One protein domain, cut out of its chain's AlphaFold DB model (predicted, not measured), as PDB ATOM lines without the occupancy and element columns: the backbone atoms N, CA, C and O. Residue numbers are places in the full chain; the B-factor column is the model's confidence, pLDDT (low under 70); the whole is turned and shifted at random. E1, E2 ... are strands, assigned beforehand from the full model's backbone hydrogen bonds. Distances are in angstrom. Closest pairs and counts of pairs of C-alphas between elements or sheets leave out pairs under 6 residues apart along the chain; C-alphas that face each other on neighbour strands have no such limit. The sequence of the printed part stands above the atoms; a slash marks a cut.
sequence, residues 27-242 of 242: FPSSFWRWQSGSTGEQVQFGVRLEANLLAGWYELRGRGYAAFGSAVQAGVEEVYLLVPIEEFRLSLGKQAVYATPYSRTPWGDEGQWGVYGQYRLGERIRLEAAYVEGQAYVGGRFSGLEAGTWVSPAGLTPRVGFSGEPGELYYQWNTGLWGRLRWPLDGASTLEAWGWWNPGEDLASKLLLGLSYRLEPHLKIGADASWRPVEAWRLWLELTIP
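AT A GLANCE: This is residues 27 to 242 of the 242 residues of an uncharacterized protein of Calidithermus terrae (UniProt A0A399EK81). Look for one large closed barrel of sixteen strands, whose wall runs once round from E1 to E16 and back to E1, with the link between E5 and E6 folded into its inside as residues 96 to 111. The wall is uneven in height: E2 and E4 are long strands, while E5 and E11 are short. You have 216 printed residues with sixteen named strands, E1 to E16 in chain order, and no named helix, an all-strand class. Neighbouring strands are antiparallel throughout the ring. The whole is compact, with a radius of gyration of the C-alphas of 18.5 A and spans of 48 by 45 by 38 A.

HOW THE PARTS SIT: Begin at E1, residues 27 to 37, which has E2, residues 40 to 55, on one side and E16, residues 232 to 241, on the other side. E1 and E2 are a hairpin, antiparallel at 159 degrees, with N 31 and O 46 within hydrogen-bond range at 2.8 A. Next comes E3, residues 58 to 68; in its hairpin with E2, N 47 and O 66 are 2.8 A apart, and the C-alphas of Gly 46 and Ala 67, which face each other, 4.0 A. E4, residues 72 to 85, forms a hairpin with E3, where N 61 and O 80 are 2.9 A apart. E5, residues 88 to 95, follows in a hairpin with E4, N 81 to O 92 being 2.9 A, and bends by 77 degrees at residue 92. E6, residues 112 to 121, bends by 61 degrees at residue 115; its hairpin with E5 has N 91 and O 116 at 2.7 A. Go on round the ring through E7, residues 125 to 132, E8, residues 135 to 142, E9, residues 145 to 152, E10, residues 155 to 164, E11, residues 167 to 172, and E12, residues 176 to 184. In the hairpin of E8 and E9, the C-alphas of Gly 139 and Gly 148 face each other at 3.6 A, and N 140 and O 147 are 2.8 A apart. Then come E13, residues 190 to 198, E14, residues 206 to 216, and E15, residues 219 to 227, before E16. The sixteen strands are one meander, each strand the antiparallel neighbour of the one before. The barrel is closed by E16 and E1, antiparallel at 153 degrees: look at N 32 and O 239, 2.9 A apart, and at the C-alphas of Gly 37 and Arg 234, which face each other at 4.2 A. Strands far round the ring are apart, for instance E1 and E9, or E4 and E12.

IN THESE COORDINATES: Find C-alpha 27 at (15.239, -15.092, 40.587), where E1 begins; from there it runs 31.7 A. E2, the longest strand with 16 residues, goes 46.5 A from C-alpha 40 at (0.953, -33.062, 18.001) to C-alpha 55 at (21.798, -18.379, 56.938). E3 covers 34.0 A, E4 40.5 A and E14 31.5 A. E16 ends at C-alpha 241, (12.130, -13.353, 30.160).

THE WHOLE: The C-alphas of Gly 56 and Asp 202 are the two farthest apart, at 52.5 A, while the first and last printed C-alphas, those of Phe 27 and Pro 242, are 7.6 A apart. The printed part has no cut and ends at the chain's last residue. The link from E5 to E6 is long, with 16 residues whose C-alphas lie 3 to 10 A from the mean of all C-alphas; E13 to E14 is short but not tight, and the other links are tight. The mean pLDDT of the printed part is 91.1; residues 201 to 204 and residue 229 are under 70.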
ATOM      1  N   PHE A  27      15.006 -15.267  42.014       83.94
ATOM      2  CA  PHE A  27      15.239 -15.092  40.587       83.94
ATOM      3  C   PHE A  27      14.046 -15.678  39.831       83.94
ATOM      4  O   PHE A  27      14.041 -16.871  39.501       83.94
ATOM      5  N   PRO A  28      12.981 -14.884  39.624       84.75
ATOM      6  CA  PRO A  28      11.905 -15.301  38.751       84.75
ATOM      7  C   PRO A  28      12.407 -15.322  37.304       84.75
ATOM      8  O   PRO A  28      13.292 -14.573  36.909       84.75
ATOM      9  N   SER A  29      11.832 -16.203  36.502       86.19
ATOM     10  CA  SER A  29      11.885 -16.101  35.049       86.19
ATOM     11  C   SER A  29      10.572 -16.622  34.502       86.19
ATOM     12  O   SER A  29      10.037 -17.619  34.985       86.19
ATOM     13  N   SER A  30      10.016 -15.933  33.520       86.56
ATOM     14  CA  SER A  30       8.882 -16.441  32.762       86.56
ATOM     15  C   SER A  30       9.383 -17.085  31.483       86.56
ATOM     16  O   SER A  30      10.414 -16.692  30.933       86.56
ATOM     17  N   PHE A  31       8.659 -18.088  31.009       86.88
ATOM     18  CA  PHE A  31       8.944 -18.691  29.727       86.88
ATOM     19  C   PHE A  31       7.674 -18.919  28.928       86.88
ATOM     20  O   PHE A  31       6.592 -19.181  29.459       86.88
ATOM     21  N   TRP A  32       7.846 -18.856  27.620       91.44
ATOM     22  CA  TRP A  32       6.876 -19.300  26.648       91.44
ATOM     23  C   TRP A  32       7.523 -20.346  25.759       91.44
ATOM     24  O   TRP A  32       8.637 -20.143  25.275       91.44
ATOM     25  N   ARG A  33       6.832 -21.463  25.549       89.31
ATOM     26  CA  ARG A  33       7.307 -22.551  24.708       89.31
ATOM     27  C   ARG A  33       6.222 -22.997  23.751       89.31
ATOM     28  O   ARG A  33       5.139 -23.400  24.169       89.31
ATOM     29  N   TRP A  34       6.547 -22.991  22.470       90.81
ATOM     30  CA  TRP A  34       5.777 -23.687  21.450       90.81
ATOM     31  C   TRP A  34       6.536 -24.939  21.039       90.81
ATOM     32  O   TRP A  34       7.756 -24.899  20.875       90.81
ATOM     33  N   GLN A  35       5.820 -26.047  20.884       88.31
ATOM     34  CA  GLN A  35       6.356 -27.270  20.311       88.31
ATOM     35  C   GLN A  35       5.357 -27.880  19.332       88.31
ATOM     36  O   GLN A  35       4.163 -27.952  19.615       88.31
ATOM     37  N   SER A  36       5.856 -28.333  18.189       89.12
ATOM     38  CA  SER A  36       5.077 -29.040  17.173       89.12
ATOM     39  C   SER A  36       5.884 -30.210  16.643       89.12
ATOM     40  O   SER A  36       7.116 -30.155  16.568       89.12
ATOM     41  N   GLY A  37       5.202 -31.299  16.322       86.50
ATOM     42  CA  GLY A  37       5.859 -32.505  15.868       86.50
ATOM     43  C   GLY A  37       4.909 -33.654  15.612       86.50
ATOM     44  O   GLY A  37       3.689 -33.529  15.674       86.50
ATOM     45  N   SER A  38       5.502 -34.819  15.382       86.62
ATOM     46  CA  SER A  38       4.786 -36.091  15.189       86.62
ATOM     47  C   SER A  38       3.826 -36.475  16.329       86.62
ATOM     48  O   SER A  38       2.926 -37.280  16.122       86.62
ATOM     49  N   THR A  39       3.996 -35.900  17.523       79.00
ATOM     50  CA  THR A  39       3.148 -36.150  18.701       79.00
ATOM     51  C   THR A  39       2.080 -35.074  18.914       79.00
ATOM     52  O   THR A  39       1.437 -35.056  19.961       79.00
ATOM     53  N   GLY A  40       1.899 -34.172  17.945       86.00
ATOM     54  CA  GLY A  40       0.953 -33.062  18.001       86.00
ATOM     55  C   GLY A  40       1.593 -31.729  18.384       86.00
ATOM     56  O   GLY A  40       2.813 -31.603  18.515       86.00
ATOM     57  N   GLU A  41       0.737 -30.723  18.546       88.06
ATOM     58  CA  GLU A  41       1.132 -29.358  18.889       88.06
ATOM     59  C   GLU A  41       0.817 -29.047  20.347       88.06
ATOM     60  O   GLU A  41      -0.231 -29.426  20.876       88.06
ATOM     61  N   GLN A  42       1.716 -28.322  21.004       87.88
ATOM     62  CA  GLN A  42       1.509 -27.863  22.365       87.88
ATOM     63  C   GLN A  42       2.112 -26.478  22.565       87.88
ATOM     64  O   GLN A  42       3.233 -26.188  22.151       87.88
ATOM     65  N   VAL A  43       1.361 -25.641  23.272       88.81
ATOM     66  CA  VAL A  43       1.830 -24.353  23.774       88.81
ATOM     67  C   VAL A  43       1.873 -24.424  25.289       88.81
ATOM     68  O   VAL A  43       0.938 -24.924  25.919       88.81
ATOM     69  N   GLN A  44       2.968 -23.945  25.865       88.94
ATOM     70  CA  GLN A  44       3.157 -23.847  27.301       88.94
ATOM     71  C   GLN A  44       3.619 -22.441  27.677       88.94
ATOM     72  O   GLN A  44       4.467 -21.845  27.017       88.94
ATOM     73  N   PHE A  45       3.075 -21.939  28.773       90.88
ATOM     74  CA  PHE A  45       3.485 -20.705  29.427       90.88
ATOM     75  C   PHE A  45       3.827 -21.051  30.861       90.88
ATOM     76  O   PHE A  45       3.104 -21.823  31.482       90.88
ATOM     77  N   GLY A  46       4.885 -20.487  31.417       89.69
ATOM     78  CA  GLY A  46       5.208 -20.792  32.796       89.69
ATOM     79  C   GLY A  46       6.121 -19.792  33.452       89.69
ATOM     80  O   GLY A  46       6.615 -18.846  32.840       89.69
ATOM     81  N   VAL A  47       6.318 -20.033  34.736       89.50
ATOM     82  CA  VAL A  47       7.243 -19.309  35.589       89.50
ATOM     83  C   VAL A  47       8.164 -20.317  36.248       89.50
ATOM     84  O   VAL A  47       7.722 -21.366  36.718       89.50
ATOM     85  N   ARG A  48       9.452 -19.999  36.279       89.81
ATOM     86  CA  ARG A  48      10.443 -20.666  37.110       89.81
ATOM     87  C   ARG A  48      10.844 -19.705  38.215       89.81
ATOM     88  O   ARG A  48      11.045 -18.517  37.969       89.81
ATOM     89  N   LEU A  49      10.958 -20.229  39.424       91.00
ATOM     90  CA  LEU A  49      11.461 -19.499  40.573       91.00
ATOM     91  C   LEU A  49      12.693 -20.221  41.098       91.00
ATOM     92  O   LEU A  49      12.625 -21.402  41.440       91.00
ATOM     93  N   GLU A  50      13.798 -19.495  41.184       90.94
ATOM     94  CA  GLU A  50      14.952 -19.902  41.973       90.94
ATOM     95  C   GLU A  50      15.012 -19.052  43.240       90.94
ATOM     96  O   GLU A  50      14.844 -17.834  43.200       90.94
ATOM     97  N   ALA A  51      15.218 -19.715  44.371       88.06
ATOM     98  CA  ALA A  51      15.328 -19.106  45.678       88.06
ATOM     99  C   ALA A  51      16.601 -19.596  46.363       88.06
ATOM    100  O   ALA A  51      16.895 -20.792  46.386       88.06
ATOM    101  N   ASN A  52      17.337 -18.668  46.957       89.50
ATOM    102  CA  ASN A  52      18.507 -18.977  47.759       89.50
ATOM    103  C   ASN A  52      18.433 -18.213  49.077       89.50
ATOM    104  O   ASN A  52      18.368 -16.985  49.064       89.50
ATOM    105  N   LEU A  53      18.434 -18.944  50.188       86.25
ATOM    106  CA  LEU A  53      18.505 -18.407  51.534       86.25
ATOM    107  C   LEU A  53      19.860 -18.759  52.154       86.25
ATOM    108  O   LEU A  53      20.135 -19.921  52.452       86.25
ATOM    109  N   LEU A  54      20.679 -17.745  52.405       84.94
ATOM    110  CA  LEU A  54      21.932 -17.886  53.145       84.94
ATOM    111  C   LEU A  54      21.683 -17.570  54.614       84.94
ATOM    112  O   LEU A  54      21.157 -16.500  54.909       84.94
ATOM    113  N   ALA A  55      22.064 -18.481  55.509       81.75
ATOM    114  CA  ALA A  55      21.798 -18.379  56.938       81.75
ATOM    115  C   ALA A  55      22.987 -18.889  57.764       81.75
ATOM    116  O   ALA A  55      23.132 -20.084  58.025       81.75
ATOM    117  N   GLY A  56      23.853 -17.973  58.203       82.75
ATOM    118  CA  GLY A  56      25.039 -18.318  58.990       82.75
ATOM    119  C   GLY A  56      25.971 -19.292  58.258       82.75
ATOM    120  O   GLY A  56      26.665 -18.902  57.325       82.75
ATOM    121  N   TRP A  57      26.004 -20.550  58.705       84.69
ATOM    122  CA  TRP A  57      26.886 -21.609  58.196       84.69
ATOM    123  C   TRP A  57      26.197 -22.579  57.227       84.69
ATOM    124  O   TRP A  57      26.797 -23.585  56.858       84.69
ATOM    125  N   TYR A  58      24.958 -22.306  56.805       87.88
ATOM    126  CA  TYR A  58      24.258 -23.118  55.810       87.88
ATOM    127  C   TYR A  58      23.586 -22.274  54.723       87.88
ATOM    128  O   TYR A  58      23.338 -21.076  54.871       87.88
ATOM    129  N   GLU A  59      23.284 -22.936  53.613       91.75
ATOM    130  CA  GLU A  59      22.635 -22.374  52.437       91.75
ATOM    131  C   GLU A  59      21.444 -23.256  52.050       91.75
ATOM    132  O   GLU A  59      21.601 -24.453  51.833       91.75
ATOM    133  N   LEU A  60      20.244 -22.689  51.968       93.00
ATOM    134  CA  LEU A  60      19.058 -23.369  51.452       93.00
ATOM    135  C   LEU A  60      18.817 -22.900  50.019       93.00
ATOM    136  O   LEU A  60      18.562 -21.721  49.783       93.00
ATOM    137  N   ARG A  61      18.855 -23.828  49.064       94.50
ATOM    138  CA  ARG A  61      18.536 -23.556  47.658       94.50
ATOM    139  C   ARG A  61      17.257 -24.256  47.258       94.50
ATOM    140  O   ARG A  61      17.019 -25.391  47.662       94.50
ATOM    141  N   GLY A  62      16.465 -23.589  46.435       93.94
ATOM    142  CA  GLY A  62      15.262 -24.134  45.831       93.94
ATOM    143  C   GLY A  62      15.123 -23.659  44.394       93.94
ATOM    144  O   GLY A  62      15.357 -22.491  44.098       93.94
ATOM    145  N   ARG A  63      14.716 -24.556  43.504       94.81
ATOM    146  CA  ARG A  63      14.323 -24.245  42.134       94.81
ATOM    147  C   ARG A  63      13.070 -25.032  41.795       94.81
ATOM    148  O   ARG A  63      13.009 -26.241  42.010       94.81
ATOM    149  N   GLY A  64      12.063 -24.349  41.275       93.88
ATOM    150  CA  GLY A  64      10.803 -24.968  40.883       93.88
ATOM    151  C   GLY A  64      10.115 -24.199  39.771       93.88
ATOM    152  O   GLY A  64      10.513 -23.083  39.428       93.88
ATOM    153  N   TYR A  65       9.078 -24.806  39.210       92.31
ATOM    154  CA  TYR A  65       8.321 -24.238  38.106       92.31
ATOM    155  C   TYR A  65       6.818 -24.451  38.278       92.31
ATOM    156  O   TYR A  65       6.363 -25.394  38.928       92.31
ATOM    157  N   ALA A  66       6.056 -23.580  37.628       92.75
ATOM    158  CA  ALA A  66       4.648 -23.770  37.333       92.75
ATOM    159  C   ALA A  66       4.413 -23.434  35.857       92.75
ATOM    160  O   ALA A  66       4.882 -22.407  35.367       92.75
ATOM    161  N   ALA A  67       3.708 -24.306  35.148       90.00
ATOM    162  CA  ALA A  67       3.451 -24.215  33.722       90.00
ATOM    163  C   ALA A  67       1.976 -24.497  33.409       90.00
ATOM    164  O   ALA A  67       1.313 -25.308  34.054       90.00
ATOM    165  N   PHE A  68       1.480 -23.830  32.376       90.44
ATOM    166  CA  PHE A  68       0.104 -23.844  31.909       90.44
ATOM    167  C   PHE A  68       0.097 -24.128  30.408       90.44
ATOM    168  O   PHE A  68       0.853 -23.524  29.649       90.44
ATOM    169  N   GLY A  69      -0.766 -25.039  29.976       87.06
ATOM    170  CA  GLY A  69      -0.956 -25.395  28.572       87.06
ATOM    171  C   GLY A  69      -2.215 -26.238  28.431       87.06
ATOM    172  O   GLY A  69      -3.282 -25.832  28.878       87.06
ATOM    173  N   SER A  70      -2.085 -27.452  27.895       83.19
ATOM    174  CA  SER A  70      -3.171 -28.448  27.906       83.19
ATOM    175  C   SER A  70      -3.585 -28.896  29.317       83.19
ATOM    176  O   SER A  70      -4.704 -29.363  29.508       83.19
ATOM    177  N   ALA A  71      -2.698 -28.743  30.303       85.75
ATOM    178  CA  ALA A  71      -2.953 -28.956  31.723       85.75
ATOM    179  C   ALA A  71      -2.068 -28.021  32.562       85.75
ATOM    180  O   ALA A  71      -1.074 -27.487  32.059       85.75
ATOM    181  N   VAL A  72      -2.418 -27.848  33.839       89.25
ATOM    182  CA  VAL A  72      -1.552 -27.186  34.825       89.25
ATOM    183  C   VAL A  72      -0.524 -28.196  35.326       89.25
ATOM    184  O   VAL A  72      -0.887 -29.296  35.736       89.25
ATOM    185  N   GLN A  73       0.751 -27.826  35.282       90.00
ATOM    186  CA  GLN A  73       1.872 -28.647  35.731       90.00
ATOM    187  C   GLN A  73       2.738 -27.814  36.666       90.00
ATOM    188  O   GLN A  73       3.003 -26.647  36.393       90.00
ATOM    189  N   ALA A  74       3.177 -28.391  37.772       92.00
ATOM    190  CA  ALA A  74       4.099 -27.733  38.682       92.00
ATOM    191  C   ALA A  74       5.022 -28.775  39.297       92.00
ATOM    192  O   ALA A  74       4.621 -29.923  39.505       92.00
ATOM    193  N   GLY A  75       6.247 -28.365  39.592       91.69
ATOM    194  CA  GLY A  75       7.264 -29.258  40.118       91.69
ATOM    195  C   GLY A  75       8.365 -28.506  40.846       91.69
ATOM    196  O   GLY A  75       8.589 -27.312  40.634       91.69
ATOM    197  N   VAL A  76       9.050 -29.231  41.723       93.94
ATOM    198  CA  VAL A  76      10.262 -28.767  42.399       93.94
ATOM    199  C   VAL A  76      11.428 -29.511  41.772       93.94
ATOM    200  O   VAL A  76      11.567 -30.709  42.002       93.94
ATOM    201  N   GLU A  77      12.249 -28.806  40.999       94.31
ATOM    202  CA  GLU A  77      13.409 -29.383  40.312       94.31
ATOM    203  C   GLU A  77      14.504 -29.715  41.329       94.31
ATOM    204  O   GLU A  77      15.003 -30.838  41.376       94.31
ATOM    205  N   GLU A  78      14.834 -28.761  42.201       96.06
ATOM    206  CA  GLU A  78      15.831 -28.921  43.260       96.06
ATOM    207  C   GLU A  78      15.350 -28.222  44.532       96.06
ATOM    208  O   GLU A  78      14.771 -27.140  44.483       96.06
ATOM    209  N   VAL A  79      15.594 -28.825  45.690       96.50
ATOM    210  CA  VAL A  79      15.411 -28.171  46.988       96.50
ATOM    211  C   VAL A  79      16.313 -28.838  48.005       96.50
ATOM    212  O   VAL A  79      16.134 -30.009  48.324       96.50
ATOM    213  N   TYR A  80      17.310 -28.125  48.508       96.69
ATOM    214  CA  TYR A  80      18.286 -28.732  49.398       96.69
ATOM    215  C   TYR A  80      18.924 -27.734  50.348       96.69
ATOM    216  O   TYR A  80      19.148 -26.568  50.025       96.69
ATOM    217  N   LEU A  81      19.268 -28.252  51.520       96.62
ATOM    218  CA  LEU A  81      20.148 -27.617  52.482       96.62
ATOM    219  C   LEU A  81      21.592 -27.998  52.150       96.62
ATOM    220  O   LEU A  81      21.881 -29.180  51.988       96.62
ATOM    221  N   LEU A  82      22.491 -27.024  52.077       96.12
ATOM    222  CA  LEU A  82      23.931 -27.184  51.905       96.12
ATOM    223  C   LEU A  82      24.649 -26.693  53.165       96.12
ATOM    224  O   LEU A  82      24.458 -25.563  53.607       96.12
ATOM    225  N   VAL A  83      25.512 -27.544  53.704       94.81
ATOM    226  CA  VAL A  83      26.329 -27.302  54.891       94.81
ATOM    227  C   VAL A  83      27.806 -27.443  54.500       94.81
ATOM    228  O   VAL A  83      28.298 -28.569  54.346       94.81
ATOM    229  N   PRO A  84      28.524 -26.331  54.269       91.94
ATOM    230  CA  PRO A  84      29.974 -26.348  54.099       91.94
ATOM    231  C   PRO A  84      30.696 -26.542  55.445       91.94
ATOM    232  O   PRO A  84      30.429 -25.826  56.405       91.94
ATOM    233  N   ILE A  85      31.639 -27.484  55.500       91.81
ATOM    234  CA  ILE A  85      32.511 -27.762  56.650       91.81
ATOM    235  C   ILE A  85      33.933 -27.941  56.110       91.81
ATOM    236  O   ILE A  85      34.292 -29.033  55.687       91.81
ATOM    237  N   GLU A  86      34.728 -26.868  56.083       91.06
ATOM    238  CA  GLU A  86      36.099 -26.887  55.537       91.06
ATOM    239  C   GLU A  86      36.140 -27.458  54.097       91.06
ATOM    240  O   GLU A  86      35.479 -26.928  53.196       91.06
ATOM    241  N   GLU A  87      36.886 -28.539  53.854       94.06
ATOM    242  CA  GLU A  87      36.947 -29.237  52.565       94.06
ATOM    243  C   GLU A  87      35.720 -30.117  52.283       94.06
ATOM    244  O   GLU A  87      35.541 -30.593  51.153       94.06
ATOM    245  N   PHE A  88      34.869 -30.339  53.284       95.38
ATOM    246  CA  PHE A  88      33.658 -31.134  53.180       95.38
ATOM    247  C   PHE A  88      32.436 -30.275  52.839       95.38
ATOM    248  O   PHE A  88      32.247 -29.153  53.306       95.38
ATOM    249  N   ARG A  89      31.556 -30.822  52.006       95.12
ATOM    250  CA  ARG A  89      30.244 -30.254  51.701       95.12
ATOM    251  C   ARG A  89      29.202 -31.336  51.864       95.12
ATOM    252  O   ARG A  89      29.219 -32.318  51.124       95.12
ATOM    253  N   LEU A  90      28.287 -31.123  52.800       96.94
ATOM    254  CA  LEU A  90      27.123 -31.974  52.990       96.94
ATOM    255  C   LEU A  90      25.905 -31.291  52.395       96.94
ATOM    256  O   LEU A  90      25.681 -30.111  52.647       96.94
ATOM    257  N   SER A  91      25.098 -32.021  51.642       97.06
ATOM    258  CA  SER A  91      23.790 -31.544  51.219       97.06
ATOM    259  C   SER A  91      22.693 -32.550  51.516       97.06
ATOM    260  O   SER A  91      22.902 -33.756  51.414       97.06
ATOM    261  N   LEU A  92      21.520 -32.041  51.870       97.50
ATOM    262  CA  LEU A  92      20.347 -32.816  52.260       97.50
ATOM    263  C   LEU A  92      19.149 -32.288  51.472       97.50
ATOM    264  O   LEU A  92      18.829 -31.103  51.576       97.50
ATOM    265  N   GLY A  93      18.491 -33.145  50.696       97.25
ATOM    266  CA  GLY A  93      17.296 -32.775  49.941       97.25
ATOM    267  C   GLY A  93      17.296 -33.311  48.517       97.25
ATOM    268  O   GLY A  93      17.894 -34.345  48.234       97.25
ATOM    269  N   LYS A  94      16.596 -32.611  47.629       96.94
ATOM    270  CA  LYS A  94      16.434 -32.952  46.221       96.94
ATOM    271  C   LYS A  94      17.478 -32.244  45.353       96.94
ATOM    272  O   LYS A  94      17.469 -31.014  45.300       96.94
ATOM    273  N   GLN A  95      18.349 -32.993  44.673       95.62
ATOM    274  CA  GLN A  95      19.417 -32.440  43.821       95.62
ATOM    275  C   GLN A  95      19.541 -33.135  42.467       95.62
ATOM    276  O   GLN A  95      19.420 -34.356  42.370       95.62
ATOM    277  N   ALA A  96      19.886 -32.366  41.434       93.56
ATOM    278  CA  ALA A  96      20.083 -32.851  40.068       93.56
ATOM    279  C   ALA A  96      21.546 -33.235  39.749       93.56
ATOM    280  O   ALA A  96      21.905 -33.425  38.590       93.56
ATOM    281  N   VAL A  97      22.412 -33.391  40.761       92.06
ATOM    282  CA  VAL A  97      23.861 -33.649  40.579       92.06
ATOM    283  C   VAL A  97      24.151 -34.941  39.809       92.06
ATOM    284  O   VAL A  97      25.124 -35.001  39.056       92.06
ATOM    285  N   TYR A  98      23.312 -35.963  39.982       91.81
ATOM    286  CA  TYR A  98      23.435 -37.241  39.280       91.81
ATOM    287  C   TYR A  98      22.347 -37.460  38.234       91.81
ATOM    288  O   TYR A  98      22.116 -38.601  37.834       91.81
ATOM    289  N   ALA A  99      21.731 -36.375  37.758       91.00
ATOM    290  CA  ALA A  99      20.724 -36.424  36.716       91.00
ATOM    291  C   ALA A  99      21.169 -37.296  35.533       91.00
ATOM    292  O   ALA A  99      22.340 -37.341  35.132       91.00
ATOM    293  N   THR A 100      20.191 -38.004  34.993       92.19
ATOM    294  CA  THR A 100      20.314 -38.847  33.812       92.19
ATOM    295  C   THR A 100      19.347 -38.337  32.743       92.19
ATOM    296  O   THR A 100      18.507 -37.478  33.016       92.19
ATOM    297  N   PRO A 101      19.390 -38.864  31.515       90.81
ATOM    298  CA  PRO A 101      18.391 -38.520  30.509       90.81
ATOM    299  C   PRO A 101      16.942 -38.782  30.949       90.81
ATOM    300  O   PRO A 101      16.043 -38.103  30.465       90.81
ATOM    301  N   TYR A 102      16.711 -39.702  31.895       88.69
ATOM    302  CA  TYR A 102      15.378 -39.989  32.439       88.69
ATOM    303  C   TYR A 102      14.832 -38.887  33.349       88.69
ATOM    304  O   TYR A 102      13.622 -38.713  33.431       88.69
ATOM    305  N   SER A 103      15.706 -38.140  34.025       90.25
ATOM    306  CA  SER A 103      15.294 -37.025  34.884       90.25
ATOM    307  C   SER A 103      15.092 -35.728  34.106       90.25
ATOM    308  O   SER A 103      14.669 -34.727  34.676       90.25
ATOM    309  N   ARG A 104      15.412 -35.700  32.809       87.06
ATOM    310  CA  ARG A 104      15.297 -34.480  32.019       87.06
ATOM    311  C   ARG A 104      13.839 -34.191  31.700       87.06
ATOM    312  O   ARG A 104      13.154 -34.963  31.032       87.06
ATOM    313  N   THR A 105      13.402 -33.011  32.096       83.31
ATOM    314  CA  THR A 105      12.090 -32.472  31.770       83.31
ATOM    315  C   THR A 105      12.227 -31.285  30.809       83.31
ATOM    316  O   THR A 105      13.334 -30.773  30.607       83.31
ATOM    317  N   PRO A 106      11.128 -30.796  30.209       76.94
ATOM    318  CA  PRO A 106      11.143 -29.526  29.487       76.94
ATOM    319  C   PRO A 106      11.620 -28.336  30.336       76.94
ATOM    320  O   PRO A 106      12.086 -27.350  29.766       76.94
ATOM    321  N   TRP A 107      11.506 -28.422  31.666       80.50
ATOM    322  CA  TRP A 107      11.782 -27.329  32.603       80.50
ATOM    323  C   TRP A 107      13.185 -27.402  33.205       80.50
ATOM    324  O   TRP A 107      13.713 -26.388  33.638       80.50
ATOM    325  N   GLY A 108      13.842 -28.552  33.139       83.94
ATOM    326  CA  GLY A 108      15.162 -28.750  33.718       83.94
ATOM    327  C   GLY A 108      15.385 -30.206  34.079       83.94
ATOM    328  O   GLY A 108      14.537 -31.066  33.831       83.94
ATOM    329  N   ASP A 109      16.539 -30.490  34.660       90.62
ATOM    330  CA  ASP A 109      16.789 -31.809  35.216       90.62
ATOM    331  C   ASP A 109      16.101 -31.902  36.588       90.62
ATOM    332  O   ASP A 109      16.336 -31.082  37.478       90.62
ATOM    333  N   GLU A 110      15.216 -32.884  36.731       93.56
ATOM    334  CA  GLU A 110      14.518 -33.190  37.974       93.56
ATOM    335  C   GLU A 110      15.491 -33.866  38.943       93.56
ATOM    336  O   GLU A 110      16.066 -34.917  38.651       93.56
ATOM    337  N   GLY A 111      15.698 -33.261  40.108       94.31
ATOM    338  CA  GLY A 111      16.576 -33.821  41.121       94.31
ATOM    339  C   GLY A 111      16.016 -35.080  41.777       94.31
ATOM    340  O   GLY A 111      14.826 -35.378  41.706       94.31
ATOM    341  N   GLN A 112      16.880 -35.789  42.492       95.38
ATOM    342  CA  GLN A 112      16.503 -36.940  43.310       95.38
ATOM    343  C   GLN A 112      16.658 -36.605  44.786       95.38
ATOM    344  O   GLN A 112      17.496 -35.780  45.143       95.38
ATOM    345  N   TRP A 113      15.853 -37.226  45.646       96.56
ATOM    346  CA  TRP A 113      15.954 -37.021  47.091       96.56
ATOM    347  C   TRP A 113      17.081 -37.859  47.689       96.56
ATOM    348  O   TRP A 113      17.131 -39.079  47.511       96.56
ATOM    349  N   GLY A 114      17.954 -37.215  48.460       97.38
ATOM    350  CA  GLY A 114      19.049 -37.911  49.108       97.38
ATOM    351  C   GLY A 114      19.908 -37.065  50.035       97.38
ATOM    352  O   GLY A 114      19.597 -35.923  50.387       97.38
ATOM    353  N   VAL A 115      21.015 -37.683  50.429       98.00
ATOM    354  CA  VAL A 115      22.111 -37.073  51.179       98.00
ATOM    355  C   VAL A 115      23.358 -37.134  50.315       98.00
ATOM    356  O   VAL A 115      23.699 -38.198  49.806       98.00
ATOM    357  N   TYR A 116      24.041 -36.009  50.159       98.00
ATOM    358  CA  TYR A 116      25.171 -35.846  49.250       98.00
ATOM    359  C   TYR A 116      26.372 -35.331  50.030       98.00
ATOM    360  O   TYR A 116      26.304 -34.280  50.657       98.00
ATOM    361  N   GLY A 117      27.477 -36.058  49.987       97.62
ATOM    362  CA  GLY A 117      28.752 -35.688  50.582       97.62
ATOM    363  C   GLY A 117      29.798 -35.462  49.502       97.62
ATOM    364  O   GLY A 117      29.953 -36.267  48.582       97.62
ATOM    365  N   GLN A 118      30.540 -34.369  49.616       96.81
ATOM    366  CA  GLN A 118      31.689 -34.094  48.762       96.81
ATOM    367  C   GLN A 118      32.876 -33.699  49.623       96.81
ATOM    368  O   GLN A 118      32.747 -32.834  50.481       96.81
ATOM    369  N   TYR A 119      34.035 -34.291  49.362       97.31
ATOM    370  CA  TYR A 119      35.297 -33.928  49.992       97.31
ATOM    371  C   TYR A 119      36.266 -33.424  48.926       97.31
ATOM    372  O   TYR A 119      36.504 -34.099  47.921       97.31
ATOM    373  N   ARG A 120      36.797 -32.215  49.100       95.56
ATOM    374  CA  ARG A 120      37.757 -31.617  48.167       95.56
ATOM    375  C   ARG A 120      39.180 -31.945  48.590       95.56
ATOM    376  O   ARG A 120      39.585 -31.636  49.700       95.56
ATOM    377  N   LEU A 121      39.952 -32.520  47.674       94.00
ATOM    378  CA  LEU A 121      41.373 -32.782  47.871       94.00
ATOM    379  C   LEU A 121      42.171 -31.852  46.946       94.00
ATOM    380  O   LEU A 121      42.371 -32.129  45.762       94.00
ATOM    381  N   GLY A 122      42.581 -30.704  47.487       90.62
ATOM    382  CA  GLY A 122      43.160 -29.615  46.700       90.62
ATOM    383  C   GLY A 122      42.156 -28.994  45.722       90.62
ATOM    384  O   GLY A 122      40.943 -29.053  45.917       90.62
ATOM    385  N   GLU A 123      42.657 -28.380  44.650       88.75
ATOM    386  CA  GLU A 123      41.811 -27.621  43.713       88.75
ATOM    387  C   GLU A 123      41.125 -28.487  42.649       88.75
ATOM    388  O   GLU A 123      40.098 -28.097  42.092       88.75
ATOM    389  N   ARG A 124      41.697 -29.655  42.334       92.19
ATOM    390  CA  ARG A 124      41.324 -30.433  41.139       92.19
ATOM    391  C   ARG A 124      40.594 -31.730  41.433       92.19
ATOM    392  O   ARG A 124      39.900 -32.213  40.540       92.19
ATOM    393  N   ILE A 125      40.768 -32.298  42.626       95.69
ATOM    394  CA  ILE A 125      40.220 -33.606  42.988       95.69
ATOM    395  C   ILE A 125      39.043 -33.417  43.936       95.69
ATOM    396  O   ILE A 125      39.097 -32.653  44.902       95.69
ATOM    397  N   ARG A 126      37.969 -34.152  43.669       96.44
ATOM    398  CA  ARG A 126      36.810 -34.246  44.547       96.44
ATOM    399  C   ARG A 126      36.444 -35.703  44.736       96.44
ATOM    400  O   ARG A 126      36.323 -36.421  43.753       96.44
ATOM    401  N   LEU A 127      36.254 -36.123  45.975       97.88
ATOM    402  CA  LEU A 127      35.645 -37.401  46.311       97.88
ATOM    403  C   LEU A 127      34.171 -37.160  46.608       97.88
ATOM    404  O   LEU A 127      33.816 -36.151  47.219       97.88
ATOM    405  N   GLU A 128      33.316 -38.059  46.149       97.50
ATOM    406  CA  GLU A 128      31.873 -37.920  46.252       97.50
ATOM    407  C   GLU A 128      31.265 -39.208  46.794       97.50
ATOM    408  O   GLU A 128      31.619 -40.310  46.371       97.50
ATOM    409  N   ALA A 129      30.327 -39.054  47.718       98.19
ATOM    410  CA  ALA A 129      29.486 -40.133  48.192       98.19
ATOM    411  C   ALA A 129      28.061 -39.614  48.340       98.19
ATOM    412  O   ALA A 129      27.858 -38.482  48.772       98.19
ATOM    413  N   ALA A 130      27.066 -40.419  48.001       98.06
ATOM    414  CA  ALA A 130      25.678 -40.034  48.209       98.06
ATOM    415  C   ALA A 130      24.819 -41.236  48.574       98.06
ATOM    416  O   ALA A 130      25.159 -42.366  48.244       98.06
ATOM    417  N   TYR A 131      23.696 -40.984  49.234       98.00
ATOM    418  CA  TYR A 131      22.633 -41.958  49.428       98.00
ATOM    419  C   TYR A 131      21.338 -41.368  48.885       98.00
ATOM    420  O   TYR A 131      20.837 -40.377  49.417       98.00
ATOM    421  N   VAL A 132      20.840 -41.942  47.796       95.69
ATOM    422  CA  VAL A 132      19.760 -41.395  46.973       95.69
ATOM    423  C   VAL A 132      18.767 -42.510  46.694       95.69
ATOM    424  O   VAL A 132      19.150 -43.551  46.170       95.69
ATOM    425  N   GLU A 133      17.505 -42.310  47.073       90.38
ATOM    426  CA  GLU A 133      16.393 -43.225  46.746       90.38
ATOM    427  C   GLU A 133      16.686 -44.720  47.020       90.38
ATOM    428  O   GLU A 133      16.294 -45.609  46.267       90.38
ATOM    429  N   GLY A 134      17.395 -45.016  48.115       91.94
ATOM    430  CA  GLY A 134      17.732 -46.389  48.511       91.94
ATOM    431  C   GLY A 134      19.038 -46.943  47.927       91.94
ATOM    432  O   GLY A 134      19.368 -48.101  48.185       91.94
ATOM    433  N   GLN A 135      19.794 -46.144  47.172       95.88
ATOM    434  CA  GLN A 135      21.058 -46.528  46.540       95.88
ATOM    435  C   GLN A 135      22.202 -45.642  47.030       95.88
ATOM    436  O   GLN A 135      22.014 -44.453  47.279       95.88
ATOM    437  N   ALA A 136      23.401 -46.207  47.153       97.81
ATOM    438  CA  ALA A 136      24.595 -45.442  47.492       97.81
ATOM    439  C   ALA A 136      25.414 -45.142  46.234       97.81
ATOM    440  O   ALA A 136      25.639 -46.032  45.426       97.81
ATOM    441  N   TYR A 137      25.901 -43.922  46.070       97.88
ATOM    442  CA  TYR A 137      26.913 -43.578  45.075       97.88
ATOM    443  C   TYR A 137      28.257 -43.401  45.766       97.88
ATOM    444  O   TYR A 137      28.321 -42.795  46.835       97.88
ATOM    445  N   VAL A 138      29.328 -43.884  45.141       98.25
ATOM    446  CA  VAL A 138      30.708 -43.583  45.537       98.25
ATOM    447  C   VAL A 138      31.518 -43.306  44.280       98.25
ATOM    448  O   VAL A 138      31.482 -44.083  43.326       98.25
ATOM    449  N   GLY A 139      32.270 -42.210  44.273       97.81
ATOM    450  CA  GLY A 139      33.100 -41.851  43.136       97.81
ATOM    451  C   GLY A 139      33.996 -40.654  43.394       97.81
ATOM    452  O   GLY A 139      34.214 -40.225  44.528       97.81
ATOM    453  N   GLY A 140      34.520 -40.100  42.313       97.00
ATOM    454  CA  GLY A 140      35.309 -38.888  42.358       97.00
ATOM    455  C   GLY A 140      35.377 -38.177  41.019       97.00
ATOM    456  O   GLY A 140      35.000 -38.710  39.973       97.00
ATOM    457  N   ARG A 141      35.866 -36.941  41.074       96.31
ATOM    458  CA  ARG A 141      36.081 -36.081  39.920       96.31
ATOM    459  C   ARG A 141      37.494 -35.519  39.900       96.31
ATOM    460  O   ARG A 141      38.020 -35.130  40.942       96.31
ATOM    461  N   PHE A 142      38.074 -35.431  38.708       95.94
ATOM    462  CA  PHE A 142      39.360 -34.793  38.447       95.94
ATOM    463  C   PHE A 142      39.275 -33.919  37.198       95.94
ATOM    464  O   PHE A 142      39.135 -34.431  36.091       95.94
ATOM    465  N   SER A 143      39.395 -32.600  37.361       92.00
ATOM    466  CA  SER A 143      39.433 -31.648  36.231       92.00
ATOM    467  C   SER A 143      38.298 -31.850  35.206       92.00
ATOM    468  O   SER A 143      38.521 -31.804  34.001       92.00
ATOM    469  N   GLY A 144      37.085 -32.132  35.693       91.62
ATOM    470  CA  GLY A 144      35.906 -32.387  34.858       91.62
ATOM    471  C   GLY A 144      35.659 -33.857  34.515       91.62
ATOM    472  O   GLY A 144      34.522 -34.213  34.227       91.62
ATOM    473  N   LEU A 145      36.668 -34.729  34.606       96.62
ATOM    474  CA  LEU A 145      36.473 -36.177  34.502       96.62
ATOM    475  C   LEU A 145      35.780 -36.704  35.754       96.62
ATOM    476  O   LEU A 145      36.090 -36.266  36.858       96.62
ATOM    477  N   GLU A 146      34.887 -37.663  35.583       96.88
ATOM    478  CA  GLU A 146      34.131 -38.332  36.635       96.88
ATOM    479  C   GLU A 146      34.291 -39.843  36.497       96.88
ATOM    480  O   GLU A 146      34.201 -40.390  35.396       96.88
ATOM    481  N   ALA A 147      34.489 -40.513  37.627       98.06
ATOM    482  CA  ALA A 147      34.419 -41.961  37.727       98.06
ATOM    483  C   ALA A 147      33.779 -42.346  39.063       98.06
ATOM    484  O   ALA A 147      34.191 -41.865  40.119       98.06
ATOM    485  N   GLY A 148      32.785 -43.224  39.023       97.81
ATOM    486  CA  GLY A 148      32.087 -43.691  40.209       97.81
ATOM    487  C   GLY A 148      31.198 -44.889  39.927       97.81
ATOM    488  O   GLY A 148      31.179 -45.445  38.828       97.81
ATOM    489  N   THR A 149      30.464 -45.313  40.944       98.12
ATOM    490  CA  THR A 149      29.524 -46.423  40.836       98.12
ATOM    491  C   THR A 149      28.356 -46.228  41.784       98.12
ATOM    492  O   THR A 149      28.522 -45.740  42.904       98.12
ATOM    493  N   TRP A 150      27.176 -46.636  41.334       97.50
ATOM    494  CA  TRP A 150      26.041 -46.858  42.214       97.50
ATOM    495  C   TRP A 150      26.099 -48.264  42.791       97.50
ATOM    496  O   TRP A 150      26.374 -49.232  42.085       97.50
ATOM    497  N   VAL A 151      25.801 -48.365  44.075       97.56
ATOM    498  CA  VAL A 151      25.738 -49.583  44.863       97.56
ATOM    499  C   VAL A 151      24.299 -49.740  45.328       97.56
ATOM    500  O   VAL A 151      23.751 -48.889  46.031       97.56
ATOM    501  N   SER A 152      23.687 -50.845  44.929       95.75
ATOM    502  CA  SER A 152      22.327 -51.210  45.312       95.75
ATOM    503  C   SER A 152      22.265 -52.708  45.632       95.75
ATOM    504  O   SER A 152      23.181 -53.446  45.259       95.75
ATOM    505  N   PRO A 153      21.180 -53.203  46.253       92.56
ATOM    506  CA  PRO A 153      20.972 -54.642  46.418       92.56
ATOM    507  C   PRO A 153      20.969 -55.423  45.093       92.56
ATOM    508  O   PRO A 153      21.295 -56.605  45.080       92.56
ATOM    509  N   ALA A 154      20.627 -54.766  43.977       90.88
ATOM    510  CA  ALA A 154      20.622 -55.362  42.642       90.88
ATOM    511  C   ALA A 154      22.020 -55.436  41.997       90.88
ATOM    512  O   ALA A 154      22.172 -56.038  40.936       90.88
ATOM    513  N   GLY A 155      23.038 -54.837  42.621       94.25
ATOM    514  CA  GLY A 155      24.419 -54.851  42.151       94.25
ATOM    515  C   GLY A 155      25.011 -53.460  41.943       94.25
ATOM    516  O   GLY A 155      24.526 -52.454  42.477       94.25
ATOM    517  N   LEU A 156      26.101 -53.435  41.175       96.88
ATOM    518  CA  LEU A 156      26.887 -52.241  40.878       96.88
ATOM    519  C   LEU A 156      26.502 -51.657  39.519       96.88
ATOM    520  O   LEU A 156      26.406 -52.385  38.535       96.88
ATOM    521  N   THR A 157      26.350 -50.337  39.453       96.44
ATOM    522  CA  THR A 157      26.130 -49.610  38.197       96.44
ATOM    523  C   THR A 157      27.226 -48.560  38.026       96.44
ATOM    524  O   THR A 157      27.090 -47.444  38.542       96.44
ATOM    525  N   PRO A 158      28.327 -48.892  37.328       97.19
ATOM    526  CA  PRO A 158      29.412 -47.950  37.107       97.19
ATOM    527  C   PRO A 158      28.953 -46.773  36.243       97.19
ATOM    528  O   PRO A 158      28.118 -46.917  35.341       97.19
ATOM    529  N   ARG A 159      29.543 -45.611  36.522       96.62
ATOM    530  CA  ARG A 159      29.335 -44.349  35.819       96.62
ATOM    531  C   ARG A 159      30.682 -43.686  35.574       96.62
ATOM    532  O   ARG A 159      31.505 -43.566  36.479       96.62
ATOM    533  N   VAL A 160      30.889 -43.235  34.348       98.00
ATOM    534  CA  VAL A 160      32.040 -42.422  33.963       98.00
ATOM    535  C   VAL A 160      31.569 -41.253  33.125       98.00
ATOM    536  O   VAL A 160      30.547 -41.334  32.442       98.00
ATOM    537  N   GLY A 161      32.317 -40.164  33.148       97.31
ATOM    538  CA  GLY A 161      32.009 -39.056  32.270       97.31
ATOM    539  C   GLY A 161      33.012 -37.933  32.314       97.31
ATOM    540  O   GLY A 161      34.065 -38.009  32.942       97.31
ATOM    541  N   PHE A 162      32.650 -36.885  31.606       96.31
ATOM    542  CA  PHE A 162      33.379 -35.647  31.494       96.31
ATOM    543  C   PHE A 162      32.373 -34.499  31.496       96.31
ATOM    544  O   PHE A 162      31.347 -34.573  30.825       96.31
ATOM    545  N   SER A 163      32.682 -33.434  32.226       94.12
ATOM    546  CA  SER A 163      31.947 -32.175  32.216       94.12
ATOM    547  C   SER A 163      32.935 -31.016  32.215       94.12
ATOM    548  O   SER A 163      33.863 -30.972  33.024       94.12
ATOM    549  N   GLY A 164      32.737 -30.071  31.305       92.31
ATOM    550  CA  GLY A 164      33.564 -28.884  31.171       92.31
ATOM    551  C   GLY A 164      32.879 -27.804  30.344       92.31
ATOM    552  O   GLY A 164      31.699 -27.894  30.009       92.31
ATOM    553  N   GLU A 165      33.645 -26.777  29.987       89.75
ATOM    554  CA  GLU A 165      33.179 -25.675  29.143       89.75
ATOM    555  C   GLU A 165      32.543 -26.121  27.810       89.75
ATOM    556  O   GLU A 165      31.435 -25.660  27.521       89.75
ATOM    557  N   PRO A 166      33.140 -27.044  27.021       90.00
ATOM    558  CA  PRO A 166      32.540 -27.455  25.750       90.00
ATOM    559  C   PRO A 166      31.275 -28.304  25.931       90.00
ATOM    560  O   PRO A 166      30.587 -28.577  24.950       90.00
ATOM    561  N   GLY A 167      30.959 -28.732  27.158       93.50
ATOM    562  CA  GLY A 167      29.781 -29.525  27.475       93.50
ATOM    563  C   GLY A 167      30.092 -30.757  28.317       93.50
ATOM    564  O   GLY A 167      31.010 -30.763  29.134       93.50
ATOM    565  N   GLU A 168      29.292 -31.801  28.141       95.81
ATOM    566  CA  GLU A 168      29.319 -33.000  28.963       95.81
ATOM    567  C   GLU A 168      29.112 -34.278  28.146       95.81
ATOM    568  O   GLU A 168      28.384 -34.288  27.153       95.81
ATOM    569  N   LEU A 169      29.742 -35.367  28.576       97.06
ATOM    570  CA  LEU A 169      29.582 -36.702  28.012       97.06
ATOM    571  C   LEU A 169      29.675 -37.723  29.139       97.06
ATOM    572  O   LEU A 169      30.641 -37.730  29.894       97.06
ATOM    573  N   TYR A 170      28.690 -38.600  29.233       97.19
ATOM    574  CA  TYR A 170      28.551 -39.564  30.309       97.19
ATOM    575  C   TYR A 170      28.153 -40.923  29.766       97.19
ATOM    576  O   TYR A 170      27.378 -41.029  28.819       97.19
ATOM    577  N   TYR A 171      28.645 -41.960  30.427       96.56
ATOM    578  CA  TYR A 171      28.196 -43.327  30.260       96.56
ATOM    579  C   TYR A 171      27.855 -43.918  31.628       96.56
ATOM    580  O   TYR A 171      28.635 -43.810  32.575       96.56
ATOM    581  N   GLN A 172      26.698 -44.570  31.722       95.50
ATOM    582  CA  GLN A 172      26.289 -45.338  32.895       95.50
ATOM    583  C   GLN A 172      25.659 -46.649  32.442       95.50
ATOM    584  O   GLN A 172      24.826 -46.662  31.537       95.50
ATOM    585  N   TRP A 173      26.040 -47.747  33.091       91.44
ATOM    586  CA  TRP A 173      25.785 -49.104  32.597       91.44
ATOM    587  C   TRP A 173      24.316 -49.409  32.256       91.44
ATOM    588  O   TRP A 173      24.035 -50.015  31.229       91.44
ATOM    589  N   ASN A 174      23.371 -48.951  33.080       89.75
ATOM    590  CA  ASN A 174      21.930 -49.180  32.898       89.75
ATOM    591  C   ASN A 174      21.194 -48.063  32.128       89.75
ATOM    592  O   ASN A 174      20.001 -48.182  31.854       89.75
ATOM    593  N   THR A 175      21.886 -46.973  31.798       91.25
ATOM    594  CA  THR A 175      21.293 -45.775  31.181       91.25
ATOM    595  C   THR A 175      21.821 -45.536  29.767       91.25
ATOM    596  O   THR A 175      21.138 -44.923  28.948       91.25
ATOM    597  N   GLY A 176      23.018 -46.034  29.454       94.25
ATOM    598  CA  GLY A 176      23.685 -45.840  28.172       94.25
ATOM    599  C   GLY A 176      24.591 -44.609  28.148       94.25
ATOM    600  O   GLY A 176      25.107 -44.180  29.180       94.25
ATOM    601  N   LEU A 177      24.816 -44.074  26.949       95.88
ATOM    602  CA  LEU A 177      25.677 -42.926  26.668       95.88
ATOM    603  C   LEU A 177      24.821 -41.677  26.464       95.88
ATOM    604  O   LEU A 177      23.884 -41.702  25.673       95.88
ATOM    605  N   TRP A 178      25.146 -40.563  27.102       96.19
ATOM    606  CA  TRP A 178      24.488 -39.288  26.826       96.19
ATOM    607  C   TRP A 178      25.451 -38.129  26.948       96.19
ATOM    608  O   TRP A 178      26.489 -38.220  27.593       96.19
ATOM    609  N   GLY A 179      25.094 -37.013  26.338       95.69
ATOM    610  CA  GLY A 179      25.924 -35.834  26.404       95.69
ATOM    611  C   GLY A 179      25.280 -34.627  25.768       95.69
ATOM    612  O   GLY A 179      24.188 -34.677  25.192       95.69
ATOM    613  N   ARG A 180      25.992 -33.523  25.896       95.50
ATOM    614  CA  ARG A 180      25.634 -32.231  25.350       95.50
ATOM    615  C   ARG A 180      26.911 -31.493  25.017       95.50
ATOM    616  O   ARG A 180      27.797 -31.418  25.853       95.50
ATOM    617  N   LEU A 181      26.982 -30.926  23.829       95.81
ATOM    618  CA  LEU A 181      28.078 -30.090  23.378       95.81
ATOM    619  C   LEU A 181      27.548 -28.687  23.118       95.81
ATOM    620  O   LEU A 181      26.441 -28.523  22.602       95.81
ATOM    621  N   ARG A 182      28.327 -27.681  23.502       94.50
ATOM    622  CA  ARG A 182      27.990 -26.267  23.371       94.50
ATOM    623  C   ARG A 182      29.107 -25.550  22.635       94.50
ATOM    624  O   ARG A 182      30.264 -25.616  23.035       94.50
ATOM    625  N   TRP A 183      28.729 -24.827  21.591       93.88
ATOM    626  CA  TRP A 183      29.628 -24.018  20.784       93.88
ATOM    627  C   TRP A 183      29.175 -22.557  20.821       93.88
ATOM    628  O   TRP A 183      28.127 -22.233  20.247       93.88
ATOM    629  N   PRO A 184      29.921 -21.664  21.497       91.06
ATOM    630  CA  PRO A 184      29.698 -20.229  21.366       91.06
ATOM    631  C   PRO A 184      30.099 -19.796  19.951       91.06
ATOM    632  O   PRO A 184      31.177 -20.160  19.483       91.06
ATOM    633  N   LEU A 185      29.238 -19.047  19.257       89.25
ATOM    634  CA  LEU A 185      29.524 -18.614  17.882       89.25
ATOM    635  C   LEU A 185      30.102 -17.194  17.841       89.25
ATOM    636  O   LEU A 185      31.147 -16.969  17.242       89.25
ATOM    637  N   ASP A 186      29.440 -16.244  18.503       86.44
ATOM    638  CA  ASP A 186      29.751 -14.805  18.439       86.44
ATOM    639  C   ASP A 186      29.594 -14.093  19.799       86.44
ATOM    640  O   ASP A 186      29.418 -12.879  19.876       86.44
ATOM    641  N   GLY A 187      29.644 -14.850  20.899       79.94
ATOM    642  CA  GLY A 187      29.532 -14.340  22.272       79.94
ATOM    643  C   GLY A 187      28.104 -14.020  22.734       79.94
ATOM    644  O   GLY A 187      27.860 -13.993  23.940       79.94
ATOM    645  N   ALA A 188      27.155 -13.841  21.811       82.94
ATOM    646  CA  ALA A 188      25.729 -13.679  22.109       82.94
ATOM    647  C   ALA A 188      24.928 -14.949  21.785       82.94
ATOM    648  O   ALA A 188      24.032 -15.331  22.544       82.94
ATOM    649  N   SER A 189      25.284 -15.619  20.690       89.19
ATOM    650  CA  SER A 189      24.616 -16.816  20.205       89.19
ATOM    651  C   SER A 189      25.387 -18.095  20.530       89.19
ATOM    652  O   SER A 189      26.608 -18.117  20.734       89.19
ATOM    653  N   THR A 190      24.655 -19.199  20.644       93.38
ATOM    654  CA  THR A 190      25.223 -20.504  21.005       93.38
ATOM    655  C   THR A 190      24.508 -21.611  20.254       93.38
ATOM    656  O   THR A 190      23.278 -21.675  20.261       93.38
ATOM    657  N   LEU A 191      25.281 -22.508  19.645       94.94
ATOM    658  CA  LEU A 191      24.787 -23.772  19.115       94.94
ATOM    659  C   LEU A 191      24.984 -24.862  20.170       94.94
ATOM    660  O   LEU A 191      26.061 -24.998  20.743       94.94
ATOM    661  N   GLU A 192      23.952 -25.651  20.427       95.38
ATOM    662  CA  GLU A 192      23.992 -26.755  21.377       95.38
ATOM    663  C   GLU A 192      23.474 -28.019  20.697       95.38
ATOM    664  O   GLU A 192      22.339 -28.049  20.223       95.38
ATOM    665  N   ALA A 193      24.301 -29.063  20.665       96.25
ATOM    666  CA  ALA A 193      23.874 -30.404  20.288       96.25
ATOM    667  C   ALA A 193      23.775 -31.261  21.542       96.25
ATOM    668  O   ALA A 193      24.580 -31.129  22.462       96.25
ATOM    669  N   TRP A 194      22.815 -32.165  21.587       94.81
ATOM    670  CA  TRP A 194      22.714 -33.132  22.666       94.81
ATOM    671  C   TRP A 194      22.271 -34.478  22.122       94.81
ATOM    672  O   TRP A 194      21.680 -34.575  21.045       94.81
ATOM    673  N   GLY A 195      22.578 -35.528  22.869       94.50
ATOM    674  CA  GLY A 195      22.183 -36.866  22.490       94.50
ATOM    675  C   GLY A 195      22.109 -37.799  23.678       94.50
ATOM    676  O   GLY A 195      22.752 -37.585  24.706       94.50
ATOM    677  N   TRP A 196      21.312 -38.840  23.517       94.75
ATOM    678  CA  TRP A 196      21.240 -39.959  24.431       94.75
ATOM    679  C   TRP A 196      21.019 -41.232  23.631       94.75
ATOM    680  O   TRP A 196      20.107 -41.315  22.816       94.75
ATOM    681  N   TRP A 197      21.857 -42.221  23.878       93.19
ATOM    682  CA  TRP A 197      21.756 -43.547  23.320       93.19
ATOM    683  C   TRP A 197      21.739 -44.576  24.448       93.19
ATOM    684  O   TRP A 197      22.736 -44.770  25.143       93.19
ATOM    685  N   ASN A 198      20.605 -45.251  24.605       91.31
ATOM    686  CA  ASN A 198      20.470 -46.449  25.414       91.31
ATOM    687  C   ASN A 198      20.327 -47.666  24.480       91.31
ATOM    688  O   ASN A 198      19.311 -47.768  23.787       91.31
ATOM    689  N   PRO A 199      21.312 -48.581  24.436       80.75
ATOM    690  CA  PRO A 199      21.248 -49.786  23.612       80.75
ATOM    691  C   PRO A 199      20.417 -50.924  24.228       80.75
ATOM    692  O   PRO A 199      20.501 -52.036  23.718       80.75
ATOM    693  N   GLY A 200      19.672 -50.680  25.318       76.25
ATOM    694  CA  GLY A 200      18.909 -51.699  26.047       76.25
ATOM    695  C   GLY A 200      18.028 -52.592  25.164       76.25
ATOM    696  O   GLY A 200      17.704 -52.247  24.032       76.25
ATOM    697  N   GLU A 201      17.631 -53.752  25.684       64.62
ATOM    698  CA  GLU A 201      16.881 -54.752  24.911       64.62
ATOM    699  C   GLU A 201      15.500 -54.232  24.457       64.62
ATOM    700  O   GLU A 201      14.802 -53.553  25.214       64.62
ATOM    701  N   ASP A 202      15.156 -54.532  23.196       56.75
ATOM    702  CA  ASP A 202      13.927 -54.281  22.419       56.75
ATOM    703  C   ASP A 202      13.086 -53.033  22.763       56.75
ATOM    704  O   ASP A 202      13.019 -52.095  21.962       56.75
ATOM    705  N   LEU A 203      12.450 -52.984  23.938       52.72
ATOM    706  CA  LEU A 203      11.537 -51.914  24.370       52.72
ATOM    707  C   LEU A 203      12.213 -50.778  25.159       52.72
ATOM    708  O   LEU A 203      11.635 -49.698  25.280       52.72
ATOM    709  N   ALA A 204      13.427 -51.000  25.673       62.72
ATOM    710  CA  ALA A 204      14.224 -49.992  26.379       62.72
ATOM    711  C   ALA A 204      15.249 -49.289  25.470       62.72
ATOM    712  O   ALA A 204      15.872 -48.309  25.889       62.72
ATOM    713  N   SER A 205      15.421 -49.769  24.229       80.62
ATOM    714  CA  SER A 205      16.312 -49.125  23.265       80.62
ATOM    715  C   SER A 205      15.801 -47.727  22.913       80.62
ATOM    716  O   SER A 205      14.644 -47.540  22.522       80.62
ATOM    717  N   LYS A 206      16.665 -46.723  23.066       88.31
ATOM    718  CA  LYS A 206      16.312 -45.325  22.817       88.31
ATOM    719  C   LYS A 206      17.486 -44.579  22.219       88.31
ATOM    720  O   LYS A 206      18.579 -44.596  22.777       88.31
ATOM    721  N   LEU A 207      17.252 -43.894  21.107       90.88
ATOM    722  CA  LEU A 207      18.178 -42.906  20.570       90.88
ATOM    723  C   LEU A 207      17.461 -41.562  20.495       90.88
ATOM    724  O   LEU A 207      16.470 -41.429  19.788       90.88
ATOM    725  N   LEU A 208      17.967 -40.573  21.220       92.50
ATOM    726  CA  LEU A 208      17.556 -39.183  21.122       92.50
ATOM    727  C   LEU A 208      18.723 -38.362  20.601       92.50
ATOM    728  O   LEU A 208      19.838 -38.492  21.103       92.50
ATOM    729  N   LEU A 209      18.451 -37.491  19.642       94.81
ATOM    730  CA  LEU A 209      19.383 -36.473  19.183       94.81
ATOM    731  C   LEU A 209      18.649 -35.149  19.127       94.81
ATOM    732  O   LEU A 209      17.474 -35.100  18.765       94.81
ATOM    733  N   GLY A 210      19.349 -34.075  19.441       94.50
ATOM    734  CA  GLY A 210      18.784 -32.754  19.313       94.50
ATOM    735  C   GLY A 210      19.820 -31.701  19.017       94.50
ATOM    736  O   GLY A 210      20.998 -31.822  19.361       94.50
ATOM    737  N   LEU A 211      19.345 -30.660  18.356       97.06
ATOM    738  CA  LEU A 211      20.109 -29.486  18.004       97.06
ATOM    739  C   LEU A 211      19.294 -28.269  18.401       97.06
ATOM    740  O   LEU A 211      18.093 -28.195  18.153       97.06
ATOM    741  N   SER A 212      19.946 -27.296  19.010       95.50
ATOM    742  CA  SER A 212      19.302 -26.043  19.351       95.50
ATOM    743  C   SER A 212      20.239 -24.876  19.145       95.50
ATOM    744  O   SER A 212      21.445 -24.979  19.347       95.50
ATOM    745  N   TYR A 213      19.657 -23.763  18.739       95.25
ATOM    746  CA  TYR A 213      20.344 -22.520  18.498       95.25
ATOM    747  C   TYR A 213      19.727 -21.437  19.372       95.25
ATOM    748  O   TYR A 213      18.515 -21.218  19.375       95.25
ATOM    749  N   ARG A 214      20.568 -20.778  20.159       93.44
ATOM    750  CA  ARG A 214      20.201 -19.605  20.941       93.44
ATOM    751  C   ARG A 214      20.635 -18.377  20.155       93.44
ATOM    752  O   ARG A 214      21.835 -18.203  19.978       93.44
ATOM    753  N   LEU A 215      19.678 -17.576  19.690       88.06
ATOM    754  CA  LEU A 215      19.949 -16.343  18.938       88.06
ATOM    755  C   LEU A 215      20.368 -15.214  19.885       88.06
ATOM    756  O   LEU A 215      21.343 -14.513  19.648       88.06
ATOM    757  N   GLU A 216      19.625 -15.082  20.979       84.62
ATOM    758  CA  GLU A 216      19.790 -14.063  22.012       84.62
ATOM    759  C   GLU A 216      19.632 -14.723  23.389       84.62
ATOM    760  O   GLU A 216      19.093 -15.833  23.466       84.62
ATOM    761  N   PRO A 217      20.016 -14.071  24.505       81.25
ATOM    762  CA  PRO A 217      19.857 -14.642  25.848       81.25
ATOM    763  C   PRO A 217      18.435 -15.134  26.162       81.25
ATOM    764  O   PRO A 217      18.264 -16.020  26.997       81.25
ATOM    765  N   HIS A 218      17.438 -14.580  25.469       86.94
ATOM    766  CA  HIS A 218      16.022 -14.815  25.703       86.94
ATOM    767  C   HIS A 218      15.368 -15.744  24.680       86.94
ATOM    768  O   HIS A 218      14.311 -16.273  24.991       86.94
ATOM    769  N   LEU A 219      15.955 -15.980  23.500       91.62
ATOM    770  CA  LEU A 219      15.316 -16.745  22.423       91.62
ATOM    771  C   LEU A 219      16.142 -17.974  22.035       91.62
ATOM    772  O   LEU A 219      17.281 -17.859  21.572       91.62
ATOM    773  N   LYS A 220      15.537 -19.156  22.168       93.69
ATOM    774  CA  LYS A 220      16.121 -20.443  21.779       93.69
ATOM    775  C   LYS A 220      15.172 -21.186  20.843       93.69
ATOM    776  O   LYS A 220      13.993 -21.332  21.137       93.69
ATOM    777  N   ILE A 221      15.696 -21.684  19.733       95.19
ATOM    778  CA  ILE A 221      14.993 -22.586  18.818       95.19
ATOM    779  C   ILE A 221      15.692 -23.938  18.828       95.19
ATOM    780  O   ILE A 221      16.911 -24.006  18.978       95.19
ATOM    781  N   GLY A 222      14.948 -25.021  18.670       94.81
ATOM    782  CA  GLY A 222      15.547 -26.336  18.569       94.81
ATOM    783  C   GLY A 222      14.681 -27.358  17.867       94.81
ATOM    784  O   GLY A 222      13.493 -27.161  17.615       94.81
ATOM    785  N   ALA A 223      15.337 -28.457  17.541       94.38
ATOM    786  CA  ALA A 223      14.764 -29.624  16.921       94.38
ATOM    787  C   ALA A 223      15.316 -30.851  17.637       94.38
ATOM    788  O   ALA A 223      16.527 -30.961  17.821       94.38
ATOM    789  N   ASP A 224      14.439 -31.775  18.004       92.94
ATOM    790  CA  ASP A 224      14.843 -33.053  18.566       92.94
ATOM    791  C   ASP A 224      14.178 -34.189  17.800       92.94
ATOM    792  O   ASP A 224      13.035 -34.078  17.351       92.94
ATOM    793  N   ALA A 225      14.899 -35.291  17.684       91.44
ATOM    794  CA  ALA A 225      14.451 -36.509  17.053       91.44
ATOM    795  C   ALA A 225      14.718 -37.698  17.978       91.44
ATOM    796  O   ALA A 225      15.726 -37.778  18.679       91.44
ATOM    797  N   SER A 226      13.756 -38.605  17.990       89.25
ATOM    798  CA  SER A 226      13.702 -39.811  18.789       89.25
ATOM    799  C   SER A 226      13.547 -40.989  17.851       89.25
ATOM    800  O   SER A 226      12.597 -41.018  17.075       89.25
ATOM    801  N   TRP A 227      14.403 -41.991  17.996       87.75
ATOM    802  CA  TRP A 227      14.287 -43.278  17.329       87.75
ATOM    803  C   TRP A 227      14.170 -44.386  18.365       87.75
ATOM    804  O   TRP A 227      14.907 -44.402  19.355       87.75
ATOM    805  N   ARG A 228      13.262 -45.325  18.077       78.81
ATOM    806  CA  ARG A 228      12.904 -46.501  18.884       78.81
ATOM    807  C   ARG A 228      12.377 -46.190  20.307       78.81
ATOM    808  O   ARG A 228      12.728 -45.183  20.921       78.81
ATOM    809  N   PRO A 229      11.431 -46.989  20.830       66.75
ATOM    810  CA  PRO A 229      10.481 -47.797  20.059       66.75
ATOM    811  C   PRO A 229       9.519 -46.924  19.226       66.75
ATOM    812  O   PRO A 229       8.917 -47.416  18.279       66.75
ATOM    813  N   VAL A 230       9.407 -45.626  19.538       70.94
ATOM    814  CA  VAL A 230       8.569 -44.659  18.816       70.94
ATOM    815  C   VAL A 230       9.451 -43.633  18.123       70.94
ATOM    816  O   VAL A 230      10.244 -42.933  18.770       70.94
ATOM    817  N   GLU A 231       9.296 -43.559  16.807       83.75
ATOM    818  CA  GLU A 231       9.865 -42.496  15.995       83.75
ATOM    819  C   GLU A 231       9.071 -41.220  16.227       83.75
ATOM    820  O   GLU A 231       7.864 -41.168  15.994       83.75
ATOM    821  N   ALA A 232       9.752 -40.203  16.734       87.75
ATOM    822  CA  ALA A 232       9.140 -38.913  16.959       87.75
ATOM    823  C   ALA A 232      10.132 -37.804  16.664       87.75
ATOM    824  O   ALA A 232      11.317 -37.912  16.960       87.75
ATOM    825  N   TRP A 233       9.633 -36.709  16.123       90.56
ATOM    826  CA  TRP A 233      10.374 -35.467  16.008       90.56
ATOM    827  C   TRP A 233       9.567 -34.343  16.632       90.56
ATOM    828  O   TRP A 233       8.333 -34.396  16.672       90.56
ATOM    829  N   ARG A 234      10.282 -33.331  17.114       91.12
ATOM    830  CA  ARG A 234       9.710 -32.084  17.605       91.12
ATOM    831  C   ARG A 234      10.564 -30.910  17.165       91.12
ATOM    832  O   ARG A 234      11.787 -30.957  17.263       91.12
ATOM    833  N   LEU A 235       9.903 -29.854  16.729       92.88
ATOM    834  CA  LEU A 235      10.452 -28.512  16.651       92.88
ATOM    835  C   LEU A 235       9.930 -27.740  17.848       92.88
ATOM    836  O   LEU A 235       8.770 -27.895  18.231       92.88
ATOM    837  N   TRP A 236      10.776 -26.918  18.446       92.69
ATOM    838  CA  TRP A 236      10.371 -26.089  19.561       92.69
ATOM    839  C   TRP A 236      11.052 -24.734  19.527       92.69
ATOM    840  O   TRP A 236      12.165 -24.566  19.030       92.69
ATOM    841  N   LEU A 237      10.354 -23.768  20.099       93.88
ATOM    842  CA  LEU A 237      10.839 -22.421  20.309       93.88
ATOM    843  C   LEU A 237      10.537 -22.036  21.752       93.88
ATOM    844  O   LEU A 237       9.447 -22.299  22.251       93.88
ATOM    845  N   GLU A 238      11.526 -21.454  22.415       91.88
ATOM    846  CA  GLU A 238      11.490 -21.052  23.812       91.88
ATOM    847  C   GLU A 238      11.906 -19.585  23.924       91.88
ATOM    848  O   GLU A 238      12.994 -19.197  23.489       91.88
ATOM    849  N   LEU A 239      11.032 -18.782  24.521       91.31
ATOM    850  CA  LEU A 239      11.302 -17.411  24.924       91.31
ATOM    851  C   LEU A 239      11.397 -17.381  26.450       91.31
ATOM    852  O   LEU A 239      10.450 -17.795  27.108       91.31
ATOM    853  N   THR A 240      12.501 -16.894  27.013       87.00
ATOM    854  CA  THR A 240      12.697 -16.746  28.464       87.00
ATOM    855  C   THR A 240      12.909 -15.281  28.818       87.00
ATOM    856  O   THR A 240      13.859 -14.660  28.340       87.00
ATOM    857  N   ILE A 241      12.064 -14.740  29.691       84.12
ATOM    858  CA  ILE A 241      12.130 -13.353  30.160       84.12
ATOM    859  C   ILE A 241      12.478 -13.373  31.659       84.12
ATOM    860  O   ILE A 241      11.751 -14.023  32.417       84.12
ATOM    861  N   PRO A 242      13.586 -12.739  32.080       73.81
ATOM    862  CA  PRO A 242      13.976 -12.634  33.486       73.81
ATOM    863  C   PRO A 242      13.061 -11.699  34.290       73.81
ATOM    864  O   PRO A 242      12.307 -10.916  33.671       73.81
TER     865      PRO A 242